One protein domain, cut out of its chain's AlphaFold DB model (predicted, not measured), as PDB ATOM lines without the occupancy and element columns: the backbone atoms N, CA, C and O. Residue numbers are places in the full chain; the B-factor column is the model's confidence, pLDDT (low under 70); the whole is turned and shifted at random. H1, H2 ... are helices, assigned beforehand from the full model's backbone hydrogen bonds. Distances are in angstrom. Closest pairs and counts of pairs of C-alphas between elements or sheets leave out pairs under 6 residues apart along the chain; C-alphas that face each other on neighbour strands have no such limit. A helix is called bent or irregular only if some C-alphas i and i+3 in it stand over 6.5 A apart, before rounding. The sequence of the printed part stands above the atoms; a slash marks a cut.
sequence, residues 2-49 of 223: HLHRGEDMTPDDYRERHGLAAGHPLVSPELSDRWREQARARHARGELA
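AT A GLANCE: This is residues 2 to 49 of the 223 residues of the protein "ROS/MUCR transcriptional regulator protein" of Streptomyces qinglanensis (UniProt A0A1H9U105). One long helix, H3, reaches away from a small, loose end that holds two short helices, H1 and H2, and a long link without a named element joins the two parts. No helix touches another, and the residues that stand free, 4 to 10, 27 to 38 and 41 to 46, take in most of H3. The printed part has 48 residues with three named helices, in the order H1, H2, H3, and no named strand; the class is all helix, with 28 of the 48 printed residues in the helices. The whole is only just extended, close to loose, with a radius of gyration of the C-alphas of 14.8 A, and its outline is a rod that spans 42 by 20 by 14 A.

IN THESE COORDINATES: The printed part begins with H1, residues 2 to 6, whose first C-alpha, that of His 2, is at (318.578, 248.496, 386.557). H2 is residues 11 to 17, from Pro 11 to Arg 17, and measures 10.1 A from first to last C-alpha; C-alpha 11 is at (320.784, 258.575, 387.583). H3 is residues 29 to 44, from Pro 29 to Ala 44, the longest helix with 16 residues, and measures 22.7 A from first to last C-alpha. It ends with C-alpha 44 at (290.930, 250.434, 393.205). H1 is 5.6 A from first to last C-alpha.

HOW THE PARTS SIT: H1 and H2 are close but not clearly touching, with 1 pair of C-alphas within 8 A. Their closest C-alphas are those of Leu 3 and Pro 11, 7.2 A apart, and their centres are 12.6 A apart. The link between H1 and H2 is tight, with 4 residues. H2 and H3 are apart, and the link between them is long, with 11 residues. H1 and H3 are apart as well. In H1, H2 and H3 every pair of O of residue i and N of residue i+4 is within hydrogen-bond range. No helix is bent or irregular.

THE WHOLE: The two C-alphas farthest apart are those of Gly 19, in the long link, and Gly 46, after H3, at 42.8 A. The first and last printed C-alphas, those of His 2 and Ala 49, are 28.1 A apart. The printed part has no cut and runs from residue 2 to residue 49. The mean pLDDT of the printed part is 72.7. It is under 70 at residues 2 to 7, residue 39, residue 43, residue 46 and residues 48 to 49; the mean is 55 in H1, 81 in H2 and 73 in H3.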
ATOM      1  N   HIS A   2     317.411 249.113 387.206       57.47
ATOM      2  CA  HIS A   2     318.578 248.496 386.557       57.47
ATOM      3  C   HIS A   2     319.896 249.264 386.751       57.47
ATOM      4  O   HIS A   2     320.887 248.629 387.074       57.47
ATOM      5  N   LEU A   3     319.901 250.602 386.689       57.84
ATOM      6  CA  LEU A   3     321.130 251.404 386.857       57.84
ATOM      7  C   LEU A   3     321.831 251.175 388.207       57.84
ATOM      8  O   LEU A   3     323.031 250.949 388.260       57.84
ATOM      9  N   HIS A   4     321.060 251.112 389.294       53.41
ATOM     10  CA  HIS A   4     321.615 250.919 390.638       53.41
ATOM     11  C   HIS A   4     322.007 249.462 390.943       53.41
ATOM     12  O   HIS A   4     322.703 249.223 391.917       53.41
ATOM     13  N   ARG A   5     321.519 248.480 390.167       52.75
ATOM     14  CA  ARG A   5     321.822 247.045 390.362       52.75
ATOM     15  C   ARG A   5     322.859 246.499 389.383       52.75
ATOM     16  O   ARG A   5     323.472 245.489 389.698       52.75
ATOM     17  N   GLY A   6     322.983 247.093 388.196       53.62
ATOM     18  CA  GLY A   6     323.873 246.622 387.132       53.62
ATOM     19  C   GLY A   6     325.140 247.457 386.972       53.62
ATOM     20  O   GLY A   6     326.163 246.910 386.590       53.62
ATOM     21  N   GLU A   7     325.082 248.755 387.283       57.88
ATOM     22  CA  GLU A   7     326.196 249.686 387.039       57.88
ATOM     23  C   GLU A   7     326.631 250.448 388.298       57.88
ATOM     24  O   GLU A   7     327.563 251.238 388.237       57.88
ATOM     25  N   ASP A   8     325.949 250.221 389.426       71.56
ATOM     26  CA  ASP A   8     326.167 250.887 390.719       71.56
ATOM     27  C   ASP A   8     326.290 252.423 390.627       71.56
ATOM     28  O   ASP A   8     326.983 253.082 391.396       71.56
ATOM     29  N   MET A   9     325.585 253.007 389.654       71.44
ATOM     30  CA  MET A   9     325.639 254.430 389.333       71.44
ATOM     31  C   MET A   9     324.321 255.124 389.657       71.44
ATOM     32  O   MET A   9     323.224 254.565 389.498       71.44
ATOM     33  N   THR A  10     324.414 256.389 390.074       78.12
ATOM     34  CA  THR A  10     323.220 257.208 390.251       78.12
ATOM     35  C   THR A  10     322.678 257.672 388.889       78.12
ATOM     36  O   THR A  10     323.420 257.778 387.909       78.12
ATOM     37  N   PRO A  11     321.372 257.984 388.786       77.31
ATOM     38  CA  PRO A  11     320.784 258.575 387.583       77.31
ATOM     39  C   PRO A  11     321.495 259.836 387.080       77.31
ATOM     40  O   PRO A  11     321.475 260.112 385.886       77.31
ATOM     41  N   ASP A  12     322.062 260.637 387.981       76.12
ATOM     42  CA  ASP A  12     322.737 261.880 387.612       76.12
ATOM     43  C   ASP A  12     324.120 261.572 387.006       76.12
ATOM     44  O   ASP A  12     324.403 262.063 385.915       76.12
ATOM     45  N   ASP A  13     324.885 260.649 387.603       79.50
ATOM     46  CA  ASP A  13     326.184 260.194 387.072       79.50
ATOM     47  C   ASP A  13     326.038 259.528 385.698       79.50
ATOM     48  O   ASP A  13     326.854 259.725 384.800       79.50
ATOM     49  N   TYR A  14     324.965 258.754 385.506       80.94
ATOM     50  CA  TYR A  14     324.664 258.152 384.207       80.94
ATOM     51  C   TYR A  14     324.414 259.220 383.140       80.94
ATOM     52  O   TYR A  14     324.903 259.116 382.018       80.94
ATOM     53  N   ARG A  15     323.688 260.290 383.480       84.50
ATOM     54  CA  ARG A  15     323.446 261.380 382.530       84.50
ATOM     55  C   ARG A  15     324.720 262.140 382.200       84.50
ATOM     56  O   ARG A  15     324.940 262.431 381.032       84.50
ATOM     57  N   GLU A  16     325.558 262.412 383.192       81.88
ATOM     58  CA  GLU A  16     326.840 263.088 382.992       81.88
ATOM     59  C   GLU A  16     327.784 262.261 382.109       81.88
ATOM     60  O   GLU A  16     328.281 262.760 381.100       81.88
ATOM     61  N   ARG A  17     327.930 260.964 382.404       84.88
ATOM     62  CA  ARG A  17     328.762 260.033 381.626       84.88
ATOM     63  C   ARG A  17     328.334 259.920 380.163       84.88
ATOM     64  O   ARG A  17     329.180 259.756 379.289       84.88
ATOM     65  N   HIS A  18     327.031 259.981 379.903       84.94
ATOM     66  CA  HIS A  18     326.462 259.810 378.567       84.94
ATOM     67  C   HIS A  18     326.087 261.133 377.878       84.94
ATOM     68  O   HIS A  18     325.452 261.108 376.826       84.94
ATOM     69  N   GLY A  19     326.459 262.287 378.446       86.75
ATOM     70  CA  GLY A  19     326.174 263.603 377.859       86.75
ATOM     71  C   GLY A  19     324.678 263.934 377.752       86.75
ATOM     72  O   GLY A  19     324.266 264.705 376.885       86.75
ATOM     73  N   LEU A  20     323.843 263.338 378.603       85.81
ATOM     74  CA  LEU A  20     322.397 263.538 378.604       85.81
ATOM     75  C   LEU A  20     322.021 264.794 379.397       85.81
ATOM     76  O   LEU A  20     322.571 265.077 380.462       85.81
ATOM     77  N   ALA A  21     321.009 265.523 378.925       83.19
ATOM     78  CA  ALA A  21     320.481 266.683 379.638       83.19
ATOM     79  C   ALA A  21     319.997 266.304 381.051       83.19
ATOM     80  O   ALA A  21     319.402 265.245 381.243       83.19
ATOM     81  N   ALA A  22     320.151 267.201 382.032       73.06
ATOM     82  CA  ALA A  22     319.819 266.949 383.444       73.06
ATOM     83  C   ALA A  22     318.363 266.491 383.704       73.06
ATOM     84  O   ALA A  22     318.076 265.876 384.731       73.06
ATOM     85  N   GLY A  23     317.441 266.772 382.776       77.06
ATOM     86  CA  GLY A  23     316.041 266.342 382.824       77.06
ATOM     87  C   GLY A  23     315.708 265.112 381.975       77.06
ATOM     88  O   GLY A  23     314.536 264.750 381.900       77.06
ATOM     89  N   HIS A  24     316.687 264.481 381.317       79.12
ATOM     90  CA  HIS A  24     316.421 263.375 380.403       79.12
ATOM     91  C   HIS A  24     315.826 262.175 381.168       79.12
ATOM     92  O   HIS A  24     316.409 261.734 382.176       79.12
ATOM     93  N   PRO A  25     314.654 261.663 380.747       78.44
ATOM     94  CA  PRO A  25     314.015 260.534 381.404       78.44
ATOM     95  C   PRO A  25     314.830 259.260 381.159       78.44
ATOM     96  O   PRO A  25     315.059 258.864 380.027       78.44
ATOM     97  N   LEU A  26     315.244 258.591 382.238       81.00
ATOM     98  CA  LEU A  26     315.981 257.314 382.176       81.00
ATOM     99  C   LEU A  26     315.055 256.087 382.195       81.00
ATOM    100  O   LEU A  26     315.493 254.953 382.366       81.00
ATOM    101  N   VAL A  27     313.751 256.326 382.110       78.50
ATOM    102  CA  VAL A  27     312.701 255.312 382.054       78.50
ATOM    103  C   VAL A  27     311.796 255.716 380.904       78.50
ATOM    104  O   VAL A  27     311.457 256.898 380.803       78.50
ATOM    105  N   SER A  28     311.410 254.765 380.049       80.44
ATOM    106  CA  SER A  28     310.525 255.093 378.935       80.44
ATOM    107  C   SER A  28     309.199 255.674 379.459       80.44
ATOM    108  O   SER A  28     308.699 255.229 380.504       80.44
ATOM    109  N   PRO A  29     308.620 256.674 378.769       73.75
ATOM    110  CA  PRO A  29     307.337 257.263 379.153       73.75
ATOM    111  C   PRO A  29     306.241 256.207 379.342       73.75
ATOM    112  O   PRO A  29     305.568 256.197 380.368       73.75
ATOM    113  N   GLU A  30     306.176 255.236 378.432       77.19
ATOM    114  CA  GLU A  30     305.229 254.114 378.451       77.19
ATOM    115  C   GLU A  30     305.344 253.264 379.723       77.19
ATOM    116  O   GLU A  30     304.342 252.884 380.331       77.19
ATOM    117  N   LEU A  31     306.570 252.981 380.176       74.38
ATOM    118  CA  LEU A  31     306.792 252.218 381.403       74.38
ATOM    119  C   LEU A  31     306.398 253.037 382.643       74.38
ATOM    120  O   LEU A  31     305.830 252.499 383.595       74.38
ATOM    121  N   SER A  32     306.659 254.348 382.616       72.31
ATOM    122  CA  SER A  32     306.232 255.284 383.663       72.31
ATOM    123  C   SER A  32     304.706 255.365 383.771       72.31
ATOM    124  O   SER A  32     304.160 255.357 384.879       72.31
ATOM    125  N   ASP A  33     304.013 255.415 382.634       74.12
ATOM    126  CA  ASP A  33     302.552 255.429 382.570       74.12
ATOM    127  C   ASP A  33     301.965 254.109 383.084       74.12
ATOM    128  O   ASP A  33     301.114 254.128 383.981       74.12
ATOM    129  N   ARG A  34     302.507 252.963 382.647       73.50
ATOM    130  CA  ARG A  34     302.092 251.637 383.137       73.50
ATOM    131  C   ARG A  34     302.253 251.485 384.646       73.50
ATOM    132  O   ARG A  34     301.373 250.932 385.305       73.50
ATOM    133  N   TRP A  35     303.339 251.988 385.235       75.81
ATOM    134  CA  TRP A  35     303.515 251.959 386.692       75.81
ATOM    135  C   TRP A  35     302.493 252.833 387.425       75.81
ATOM    136  O   TRP A  35     301.969 252.431 388.469       75.81
ATOM    137  N   ARG A  36     302.159 254.005 386.872       73.25
ATOM    138  CA  ARG A  36     301.112 254.882 387.419       73.25
ATOM    139  C   ARG A  36     299.725 254.250 387.325       73.25
ATOM    140  O   ARG A  36     298.912 254.429 388.232       73.25
ATOM    141  N   GLU A  37     299.430 253.525 386.255       73.19
ATOM    142  CA  GLU A  37     298.173 252.786 386.096       73.19
ATOM    143  C   GLU A  37     298.086 251.581 387.025       73.19
ATOM    144  O   GLU A  37     297.073 251.397 387.696       73.19
ATOM    145  N   GLN A  38     299.166 250.812 387.160       75.38
ATOM    146  CA  GLN A  38     299.216 249.669 388.066       75.38
ATOM    147  C   GLN A  38     298.991 250.095 389.524       75.38
ATOM    148  O   GLN A  38     298.248 249.438 390.252       75.38
ATOM    149  N   ALA A  39     299.580 251.216 389.953       66.19
ATOM    150  CA  ALA A  39     299.342 251.770 391.284       66.19
ATOM    151  C   ALA A  39     297.872 252.182 391.489       66.19
ATOM    152  O   ALA A  39     297.284 251.872 392.527       66.19
ATOM    153  N   ARG A  40     297.255 252.823 390.485       71.75
ATOM    154  CA  ARG A  40     295.829 253.192 390.505       71.75
ATOM    155  C   ARG A  40     294.921 251.961 390.566       71.75
ATOM    156  O   ARG A  40     294.020 251.917 391.398       71.75
ATOM    157  N   ALA A  41     295.201 250.938 389.763       73.12
ATOM    158  CA  ALA A  41     294.440 249.692 389.738       73.12
ATOM    159  C   ALA A  41     294.526 248.929 391.072       73.12
ATOM    160  O   ALA A  41     293.527 248.406 391.554       73.12
ATOM    161  N   ARG A  42     295.699 248.908 391.714       70.56
ATOM    162  CA  ARG A  42     295.881 248.287 393.038       70.56
ATOM    163  C   ARG A  42     295.176 249.051 394.161       70.56
ATOM    164  O   ARG A  42     294.661 248.428 395.082       70.56
ATOM    165  N   HIS A  43     295.112 250.381 394.074       67.06
ATOM    166  CA  HIS A  43     294.269 251.187 394.963       67.06
ATOM    167  C   HIS A  43     292.780 250.886 394.767       67.06
ATOM    168  O   HIS A  43     292.067 250.713 395.751       67.06
ATOM    169  N   ALA A  44     292.320 250.769 393.517       70.25
ATOM    170  CA  ALA A  44     290.930 250.434 393.205       70.25
ATOM    171  C   ALA A  44     290.531 249.033 393.708       70.25
ATOM    172  O   ALA A  44     289.406 248.842 394.154       70.25
ATOM    173  N   ARG A  45     291.468 248.074 393.708       75.00
ATOM    174  CA  ARG A  45     291.279 246.724 394.272       75.00
ATOM    175  C   ARG A  45     291.447 246.640 395.795       75.00
ATOM    176  O   ARG A  45     291.384 245.551 396.350       75.00
ATOM    177  N   GLY A  46     291.701 247.758 396.482       64.56
ATOM    178  CA  GLY A  46     291.866 247.794 397.940       64.56
ATOM    179  C   GLY A  46     293.172 247.180 398.471       64.56
ATOM    180  O   GLY A  46     293.415 247.214 399.673       64.56
ATOM    181  N   GLU A  47     294.051 246.682 397.598       70.81
ATOM    182  CA  GLU A  47     295.367 246.125 397.959       70.81
ATOM    183  C   GLU A  47     296.329 247.200 398.491       70.81
ATOM    184  O   GLU A  47     297.282 246.912 399.216       70.81
ATOM    185  N   LEU A  48     296.091 248.457 398.108       55.81
ATOM    186  CA  LEU A  48     296.774 249.631 398.635       55.81
ATOM    187  C   LEU A  48     295.751 250.490 399.375       55.81
ATOM    188  O   LEU A  48     294.886 251.117 398.762       55.81
ATOM    189  N   ALA A  49     295.853 250.552 400.701       53.91
ATOM    190  CA  ALA A  49     294.982 251.419 401.485       53.91
ATOM    191  C   ALA A  49     295.205 252.891 401.113       53.91
ATOM    192  O   ALA A  49     296.345 253.362 401.054       53.91
TER     193      ALA A  49